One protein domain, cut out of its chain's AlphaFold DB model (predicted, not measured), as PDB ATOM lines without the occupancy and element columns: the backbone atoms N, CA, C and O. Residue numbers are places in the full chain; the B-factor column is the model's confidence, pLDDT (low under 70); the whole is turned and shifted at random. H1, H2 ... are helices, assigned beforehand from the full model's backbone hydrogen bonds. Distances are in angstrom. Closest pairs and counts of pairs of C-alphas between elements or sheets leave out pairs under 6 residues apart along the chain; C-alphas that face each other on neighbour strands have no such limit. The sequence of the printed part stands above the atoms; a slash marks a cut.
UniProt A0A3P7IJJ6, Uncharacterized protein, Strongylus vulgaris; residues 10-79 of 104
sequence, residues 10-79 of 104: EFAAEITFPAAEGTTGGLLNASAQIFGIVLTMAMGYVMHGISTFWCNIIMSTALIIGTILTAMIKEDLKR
ATOM      1  N   GLU A  10      83.635  96.045  62.399       84.06
ATOM      2  CA  GLU A  10      83.387  94.696  61.874       84.06
ATOM      3  C   GLU A  10      82.940  93.739  62.988       84.06
ATOM      4  O   GLU A  10      81.948  93.025  62.840       84.06
ATOM      5  N   PHE A  11      83.605  93.785  64.145       83.44
ATOM      6  CA  PHE A  11      83.225  92.996  65.315       83.44
ATOM      7  C   PHE A  11      81.847  93.390  65.867       83.44
ATOM      8  O   PHE A  11      81.027  92.525  66.173       83.44
ATOM      9  N   ALA A  12      81.548  94.691  65.947       81.12
ATOM     10  CA  ALA A  12      80.242  95.180  66.381       81.12
ATOM     11  C   ALA A  12      79.110  94.723  65.438       81.12
ATOM     12  O   ALA A  12      78.029  94.338  65.897       81.12
ATOM     13  N   ALA A  13      79.339  94.748  64.123       81.38
ATOM     14  CA  ALA A  13      78.378  94.268  63.130       81.38
ATOM     15  C   ALA A  13      78.126  92.757  63.269       81.38
ATOM     16  O   ALA A  13      76.982  92.309  63.214       81.38
ATOM     17  N   GLU A  14      79.176  91.983  63.548       79.44
ATOM     18  CA  GLU A  14      79.088  90.538  63.765       79.44
ATOM     19  C   GLU A  14      78.255  90.185  65.015       79.44
ATOM     20  O   GLU A  14      77.362  89.337  64.940       79.44
ATOM     21  N   ILE A  15      78.461  90.871  66.150       74.75
ATOM     22  CA  ILE A  15      77.684  90.614  67.383       74.75
ATOM     23  C   ILE A  15      76.220  91.079  67.291       74.75
ATOM     24  O   ILE A  15      75.368  90.576  68.024       74.75
ATOM     25  N   THR A  16      75.905  92.034  66.407       78.50
ATOM     26  CA  THR A  16      74.556  92.616  66.262       78.50
ATOM     27  C   THR A  16      73.734  92.010  65.120       78.50
ATOM     28  O   THR A  16      72.612  92.458  64.870       78.50
ATOM     29  N   PHE A  17      74.223  90.963  64.447       73.88
ATOM     30  CA  PHE A  17      73.509  90.320  63.340       73.88
ATOM     31  C   PHE A  17      72.094  89.844  63.751       73.88
ATOM     32  O   PHE A  17      71.957  89.132  64.760       73.88
ATOM     33  N   PRO A  18      71.028  90.164  62.979       70.56
ATOM     34  CA  PRO A  18      71.008  90.655  61.588       70.56
ATOM     35  C   PRO A  18      70.796  92.178  61.405       70.56
ATOM     36  O   PRO A  18      70.181  92.592  60.422       70.56
ATOM     37  N   ALA A  19      71.239  93.031  62.334       76.75
ATOM     38  CA  ALA A  19      71.135  94.483  62.163       76.75
ATOM     39  C   ALA A  19      71.980  94.995  60.977       76.75
ATOM     40  O   ALA A  19      73.039  94.448  60.671       76.75
ATOM     41  N   ALA A  20      71.518  96.059  60.311       80.31
ATOM     42  CA  ALA A  20      72.249  96.669  59.202       80.31
ATOM     43  C   ALA A  20      73.568  97.297  59.687       80.31
ATOM     44  O   ALA A  20      73.570  98.079  60.640       80.31
ATOM     45  N   GLU A  21      74.665  97.033  58.975       80.56
ATOM     46  CA  GLU A  21      76.024  97.497  59.310       80.56
ATOM     47  C   GLU A  21      76.094  99.017  59.529       80.56
ATOM     48  O   GLU A  21      76.742  99.489  60.463       80.56
ATOM     49  N   GLY A  22      75.351  99.793  58.731       80.19
ATOM     50  CA  GLY A  22      75.260 101.248  58.882       80.19
ATOM     51  C   GLY A  22      74.571 101.703  60.175       80.19
ATOM     52  O   GLY A  22      74.939 102.736  60.731       80.19
ATOM     53  N   THR A  23      73.613 100.929  60.697       84.69
ATOM     54  CA  THR A  23      72.954 101.233  61.981       84.69
ATOM     55  C   THR A  23      73.891 100.931  63.144       84.69
ATOM     56  O   THR A  23      74.050 101.762  64.036       84.69
ATOM     57  N   THR A  24      74.569  99.783  63.106       85.75
ATOM     58  CA  THR A  24      75.542  99.394  64.132       85.75
ATOM     59  C   THR A  24      76.743 100.340  64.158       85.75
ATOM     60  O   THR A  24      77.103 100.840  65.223       85.75
ATOM     61  N   GLY A  25      77.327 100.654  62.999       86.44
ATOM     62  CA  GLY A  25      78.433 101.607  62.893       86.44
ATOM     63  C   GLY A  25      78.031 103.025  63.310       86.44
ATOM     64  O   GLY A  25      78.770 103.688  64.039       86.44
ATOM     65  N   GLY A  26      76.829 103.468  62.923       87.75
ATOM     66  CA  GLY A  26      76.276 104.758  63.336       87.75
ATOM     67  C   GLY A  26      76.088 104.860  64.849       87.75
ATOM     68  O   GLY A  26      76.508 105.847  65.456       87.75
ATOM     69  N   LEU A  27      75.529 103.821  65.476       87.44
ATOM     70  CA  LEU A  27      75.314 103.779  66.922       87.44
ATOM     71  C   LEU A  27      76.635 103.721  67.700       87.44
ATOM     72  O   LEU A  27      76.777 104.422  68.701       87.44
ATOM     73  N   LEU A  28      77.606 102.933  67.231       87.44
ATOM     74  CA  LEU A  28      78.920 102.812  67.867       87.44
ATOM     75  C   LEU A  28      79.719 104.127  67.777       87.44
ATOM     76  O   LEU A  28      80.377 104.526  68.735       87.44
ATOM     77  N   ASN A  29      79.627 104.847  66.655       89.31
ATOM     78  CA  ASN A  29      80.259 106.161  66.516       89.31
ATOM     79  C   ASN A  29      79.562 107.232  67.375       89.31
ATOM     80  O   ASN A  29      80.227 108.037  68.028       89.31
ATOM     81  N   ALA A  30      78.226 107.231  67.407       91.38
ATOM     82  CA  ALA A  30      77.460 108.154  68.240       91.38
ATOM     83  C   ALA A  30      77.756 107.944  69.734       91.38
ATOM     84  O   ALA A  30      77.992 108.916  70.453       91.38
ATOM     85  N   SER A  31      77.812 106.692  70.203       89.56
ATOM     86  CA  SER A  31      78.133 106.382  71.598       89.56
ATOM     87  C   SER A  31      79.562 106.786  71.967       89.56
ATOM     88  O   SER A  31      79.757 107.395  73.019       89.56
ATOM     89  N   ALA A  32      80.543 106.548  71.087       89.38
ATOM     90  CA  ALA A  32      81.927 106.974  71.291       89.38
ATOM     91  C   ALA A  32      82.051 108.502  71.418       89.38
ATOM     92  O   ALA A  32      82.752 108.995  72.305       89.38
ATOM     93  N   GLN A  33      81.341 109.260  70.576       92.69
ATOM     94  CA  GLN A  33      81.347 110.724  70.640       92.69
ATOM     95  C   GLN A  33      80.686 111.249  71.914       92.69
ATOM     96  O   GLN A  33      81.273 112.081  72.606       92.69
ATOM     97  N   ILE A  34      79.498 110.747  72.262       93.75
ATOM     98  CA  ILE A  34      78.782 111.176  73.471       93.75
ATOM     99  C   ILE A  34      79.616 110.862  74.717       93.75
ATOM    100  O   ILE A  34      79.806 111.733  75.567       93.75
ATOM    101  N   PHE A  35      80.171 109.651  74.803       90.25
ATOM    102  CA  PHE A  35      81.046 109.260  75.905       90.25
ATOM    103  C   PHE A  35      82.289 110.151  75.989       90.25
ATOM    104  O   PHE A  35      82.621 110.637  77.068       90.25
ATOM    105  N   GLY A  36      82.942 110.423  74.855       91.00
ATOM    106  CA  GLY A  36      84.109 111.298  74.797       91.00
ATOM    107  C   GLY A  36      83.817 112.716  75.293       91.00
ATOM    108  O   GLY A  36      84.604 113.268  76.065       91.00
ATOM    109  N   ILE A  37      82.670 113.289  74.915       94.19
ATOM    110  CA  ILE A  37      82.246 114.624  75.364       94.19
ATOM    111  C   ILE A  37      82.008 114.628  76.878       94.19
ATOM    112  O   ILE A  37      82.559 115.474  77.583       94.19
ATOM    113  N   VAL A  38      81.242 113.662  77.393       92.75
ATOM    114  CA  VAL A  38      80.935 113.561  78.829       92.75
ATOM    115  C   VAL A  38      82.208 113.364  79.652       92.75
ATOM    116  O   VAL A  38      82.414 114.068  80.642       92.75
ATOM    117  N   LEU A  39      83.092 112.457  79.226       88.75
ATOM    118  CA  LEU A  39      84.360 112.184  79.899       88.75
ATOM    119  C   LEU A  39      85.259 113.429  79.923       88.75
ATOM    120  O   LEU A  39      85.831 113.759  80.961       88.75
ATOM    121  N   THR A  40      85.344 114.151  78.802       90.94
ATOM    122  CA  THR A  40      86.130 115.389  78.691       90.94
ATOM    123  C   THR A  40      85.588 116.483  79.605       90.94
ATOM    124  O   THR A  40      86.361 117.136  80.304       90.94
ATOM    125  N   MET A  41      84.266 116.660  79.667       90.12
ATOM    126  CA  MET A  41      83.652 117.626  80.579       90.12
ATOM    127  C   MET A  41      83.887 117.255  82.049       90.12
ATOM    128  O   MET A  41      84.261 118.120  82.840       90.12
ATOM    129  N   ALA A  42      83.726 115.980  82.415       86.31
ATOM    130  CA  ALA A  42      83.957 115.499  83.777       86.31
ATOM    131  C   ALA A  42      85.413 115.716  84.222       86.31
ATOM    132  O   ALA A  42      85.661 116.264  85.297       86.31
ATOM    133  N   MET A  43      86.381 115.371  83.370       84.50
ATOM    134  CA  MET A  43      87.794 115.673  83.609       84.50
ATOM    135  C   MET A  43      88.065 117.173  83.725       84.50
ATOM    136  O   MET A  43      88.858 117.579  84.571       84.50
ATOM    137  N   GLY A  44      87.421 117.996  82.892       85.25
ATOM    138  CA  GLY A  44      87.560 119.450  82.931       85.25
ATOM    139  C   GLY A  44      87.191 120.026  84.299       85.25
ATOM    140  O   GLY A  44      87.934 120.840  84.843       85.25
ATOM    141  N   TYR A  45      86.105 119.531  84.900       83.25
ATOM    142  CA  TYR A  45      85.707 119.893  86.264       83.25
ATOM    143  C   TYR A  45      86.714 119.424  87.321       83.25
ATOM    144  O   TYR A  45      87.105 120.198  88.195       83.25
ATOM    145  N   VAL A  46      87.173 118.173  87.233       80.62
ATOM    146  CA  VAL A  46      88.137 117.596  88.188       80.62
ATOM    147  C   VAL A  46      89.486 118.320  88.136       80.62
ATOM    148  O   VAL A  46      90.093 118.595  89.175       80.62
ATOM    149  N   MET A  47      89.944 118.667  86.933       80.06
ATOM    150  CA  MET A  47      91.210 119.358  86.711       80.06
ATOM    151  C   MET A  47      91.207 120.777  87.295       80.06
ATOM    152  O   MET A  47      92.245 121.223  87.775       80.06
ATOM    153  N   HIS A  48      90.057 121.460  87.311       74.25
ATOM    154  CA  HIS A  48      89.937 122.816  87.856       74.25
ATOM    155  C   HIS A  48      89.848 122.856  89.394       74.25
ATOM    156  O   HIS A  48      90.190 123.869  89.996       74.25
ATOM    157  N   GLY A  49      89.383 121.773  90.033       69.62
ATOM    158  CA  GLY A  49      89.081 121.761  91.470       69.62
ATOM    159  C   GLY A  49      90.112 121.087  92.382       69.62
ATOM    160  O   GLY A  49      90.248 121.503  93.528       69.62
ATOM    161  N   ILE A  50      90.809 120.036  91.923       67.56
ATOM    162  CA  ILE A  50      91.537 119.126  92.836       67.56
ATOM    163  C   ILE A  50      93.045 119.013  92.559       67.56
ATOM    164  O   ILE A  50      93.796 118.901  93.526       67.56
ATOM    165  N   SER A  51      93.483 119.031  91.287       76.56
ATOM    166  CA  SER A  51      94.879 118.938  90.777       76.56
ATOM    167  C   SER A  51      95.006 117.900  89.647       76.56
ATOM    168  O   SER A  51      94.337 116.864  89.644       76.56
ATOM    169  N   THR A  52      95.919 118.144  88.702       81.12
ATOM    170  CA  THR A  52      96.212 117.296  87.531       81.12
ATOM    171  C   THR A  52      96.572 115.851  87.889       81.12
ATOM    172  O   THR A  52      96.258 114.936  87.129       81.12
ATOM    173  N   PHE A  53      97.191 115.618  89.051       83.62
ATOM    174  CA  PHE A  53      97.558 114.266  89.487       83.62
ATOM    175  C   PHE A  53      96.325 113.371  89.682       83.62
ATOM    176  O   PHE A  53      96.270 112.259  89.162       83.62
ATOM    177  N   TRP A  54      95.291 113.888  90.351       82.19
ATOM    178  CA  TRP A  54      94.037 113.163  90.572       82.19
ATOM    179  C   TRP A  54      93.249 112.970  89.276       82.19
ATOM    180  O   TRP A  54      92.655 111.913  89.077       82.19
ATOM    181  N   CYS A  55      93.312 113.941  88.360       85.25
ATOM    182  CA  CYS A  55      92.751 113.803  87.015       85.25
ATOM    183  C   CYS A  55      93.386 112.622  86.256       85.25
ATOM    184  O   CYS A  55      92.671 111.803  85.679       85.25
ATOM    185  N   ASN A  56      94.715 112.470  86.322       87.88
ATOM    186  CA  ASN A  56      95.421 111.359  85.678       87.88
ATOM    187  C   ASN A  56      95.037 109.997  86.283       87.88
ATOM    188  O   ASN A  56      94.751 109.056  85.544       87.88
ATOM    189  N   ILE A  57      94.951 109.901  87.615       90.19
ATOM    190  CA  ILE A  57      94.509 108.668  88.284       90.19
ATOM    191  C   ILE A  57      93.089 108.291  87.852       90.19
ATOM    192  O   ILE A  57      92.863 107.155  87.439       90.19
ATOM    193  N   ILE A  58      92.150 109.242  87.866       87.75
ATOM    194  CA  ILE A  58      90.766 109.002  87.435       87.75
ATOM    195  C   ILE A  58      90.729 108.551  85.971       87.75
ATOM    196  O   ILE A  58      90.067 107.565  85.648       87.75
ATOM    197  N   MET A  59      91.506 109.189  85.100       88.69
ATOM    198  CA  MET A  59      91.592 108.797  83.696       88.69
ATOM    199  C   MET A  59      92.173 107.408  83.480       88.69
ATOM    200  O   MET A  59      91.606 106.618  82.727       88.69
ATOM    201  N   SER A  60      93.256 107.078  84.178       92.44
ATOM    202  CA  SER A  60      93.828 105.734  84.136       92.44
ATOM    203  C   SER A  60      92.814 104.695  84.611       92.44
ATOM    204  O   SER A  60      92.635 103.672  83.952       92.44
ATOM    205  N   THR A  61      92.081 104.962  85.698       90.81
ATOM    206  CA  THR A  61      91.047 104.033  86.179       90.81
ATOM    207  C   THR A  61      89.893 103.875  85.191       90.81
ATOM    208  O   THR A  61      89.467 102.748  84.947       90.81
ATOM    209  N   ALA A  62      89.432 104.956  84.553       90.19
ATOM    210  CA  ALA A  62      88.377 104.899  83.545       90.19
ATOM    211  C   ALA A  62      88.783 104.044  82.331       90.19
ATOM    212  O   ALA A  62      87.985 103.241  81.847       90.19
ATOM    213  N   LEU A  63      90.039 104.150  81.880       90.75
ATOM    214  CA  LEU A  63      90.576 103.324  80.793       90.75
ATOM    215  C   LEU A  63      90.727 101.849  81.185       90.75
ATOM    216  O   LEU A  63      90.425 100.967  80.381       90.75
ATOM    217  N   ILE A  64      91.155 101.565  82.418       93.31
ATOM    218  CA  ILE A  64      91.252 100.188  82.926       93.31
ATOM    219  C   ILE A  64      89.860  99.555  82.997       93.31
ATOM    220  O   ILE A  64      89.668  98.445  82.503       93.31
ATOM    221  N   ILE A  65      88.870 100.270  83.538       91.50
ATOM    222  CA  ILE A  65      87.477  99.806  83.586       91.50
ATOM    223  C   ILE A  65      86.947  99.563  82.170       91.50
ATOM    224  O   ILE A  65      86.387  98.503  81.909       91.50
ATOM    225  N   GLY A  66      87.174 100.494  81.236       86.94
ATOM    226  CA  GLY A  66      86.796 100.326  79.831       86.94
ATOM    227  C   GLY A  66      87.437  99.092  79.187       86.94
ATOM    228  O   GLY A  66      86.779  98.363  78.445       86.94
ATOM    229  N   THR A  67      88.694  98.802  79.528       88.56
ATOM    230  CA  THR A  67      89.422  97.620  79.044       88.56
ATOM    231  C   THR A  67      88.830  96.328  79.606       88.56
ATOM    232  O   THR A  67      88.622  95.379  78.856       88.56
ATOM    233  N   ILE A  68      88.501  96.292  80.901       89.94
ATOM    234  CA  ILE A  68      87.857  95.133  81.537       89.94
ATOM    235  C   ILE A  68      86.475  94.893  80.925       89.94
ATOM    236  O   ILE A  68      86.166  93.767  80.548       89.94
ATOM    237  N   LEU A  69      85.665  95.946  80.771       84.75
ATOM    238  CA  LEU A  69      84.354  95.854  80.125       84.75
ATOM    239  C   LEU A  69      84.472  95.312  78.698       84.75
ATOM    240  O   LEU A  69      83.697  94.440  78.321       84.75
ATOM    241  N   THR A  70      85.468  95.772  77.938       84.38
ATOM    242  CA  THR A  70      85.741  95.279  76.579       84.38
ATOM    243  C   THR A  70      86.155  93.806  76.590       84.38
ATOM    244  O   THR A  70      85.634  93.027  75.802       84.38
ATOM    245  N   ALA A  71      87.023  93.392  77.518       82.50
ATOM    246  CA  ALA A  71      87.447  91.996  77.662       82.50
ATOM    247  C   ALA A  71      86.310  91.060  78.112       82.50
ATOM    248  O   ALA A  71      86.349  89.861  77.851       82.50
ATOM    249  N   MET A  72      85.292  91.595  78.792       78.69
ATOM    250  CA  MET A  72      84.092  90.855  79.188       78.69
ATOM    251  C   MET A  72      83.053  90.726  78.067       78.69
ATOM    252  O   MET A  72      82.091  89.971  78.240       78.69
ATOM    253  N   ILE A  73      83.211  91.427  76.935       76.69
ATOM    254  CA  ILE A  73      82.336  91.243  75.773       76.69
ATOM    255  C   ILE A  73      82.566  89.830  75.249       76.69
ATOM    256  O   ILE A  73      83.547  89.531  74.576       76.69
ATOM    257  N   LYS A  74      81.640  88.937  75.600       57.38
ATOM    258  CA  LYS A  74      81.640  87.564  75.121       57.38
ATOM    259  C   LYS A  74      81.358  87.592  73.627       57.38
ATOM    260  O   LYS A  74      80.248  87.889  73.191       57.38
ATOM    261  N   GLU A  75      82.372  87.259  72.856       56.69
ATOM    262  CA  GLU A  75      82.271  86.989  71.436       56.69
ATOM    263  C   GLU A  75      81.544  85.655  71.218       56.69
ATOM    264  O   GLU A  75      82.123  84.619  70.906       56.69
ATOM    265  N   ASP A  76      80.224  85.649  71.443       48.78
ATOM    266  CA  ASP A  76      79.361  84.590  70.925       48.78
ATOM    267  C   ASP A  76      79.371  84.743  69.394       48.78
ATOM    268  O   ASP A  76      78.531  85.427  68.808       48.78
ATOM    269  N   LEU A  77      80.359  84.117  68.738       52.38
ATOM    270  CA  LEU A  77      80.436  83.966  67.285       52.38
ATOM    271  C   LEU A  77      79.236  83.126  66.830       52.38
ATOM    272  O   LEU A  77      79.326  81.915  66.596       52.38
ATOM    273  N   LYS A  78      78.079  83.775  66.696       52.09
ATOM    274  CA  LYS A  78      76.841  83.188  66.177       52.09
ATOM    275  C   LYS A  78      77.076  82.564  64.794       52.09
ATOM    276  O   LYS A  78      76.446  81.553  64.495       52.09
ATOM    277  N   ARG A  79      78.043  83.068  64.004       50.19
ATOM    278  CA  ARG A  79      78.541  82.427  62.770       50.19
ATOM    279  C   ARG A  79      79.194  81.067  63.007       50.19
ATOM    280  O   ARG A  79      78.843  80.125  62.310       50.19
TER     281      ARG A  79
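Overview. This is residues 10 to 79 of the 104 residues of an uncharacterized protein of Strongylus vulgaris (UniProt A0A3P7IJJ6). Picture a long, loose helical hairpin of H2 and H3 that opens away from its turn, with short H1 set crosswise at the far end of H2. The 70 printed residues hold three named helices, H1, H2, H3 in that order, and no named strand: all helix. The whole is loose, radius of gyration of the C-alphas 16.0 A, a rod spanning 49 by 22 by 11 A.

Arrangement. Start with H1, residues 10 to 15, which touches residues 21 to 28 of H2, residues 21 to 49, about perpendicular at 78 degrees; the closest C-alphas, Ala 13 and Glu 21, are 5.5 A apart. Next find H3, residues 52 to 71, whose residues 54 to 59 touch residues 43 to 47 of H2; the closest C-alphas, Met 47 and Cys 55, are 5.8 A apart. This hairpin runs opposite ways at a shallow tilt of 24 degrees. H1 and H3 are apart. In H1, H2 and H3 every O i to N i+4 pair is within hydrogen-bond range.

Along the chain. Find C-alpha 10 at (83.387, 94.696, 61.874), where H1 begins its 8.9 A. H2 runs 42.3 A from C-alpha 21 to C-alpha 49; H3 runs 28.5 A to C-alpha 71 at (87.447, 91.996, 77.662).

Size, cuts and confidence. The C-alphas farthest apart, Gly 49 and Arg 79, are 49.8 A apart. Both links are tight, and the printed part has no cut. Look for pLDDT under 70 at residues 49 to 50 and 74 to 79.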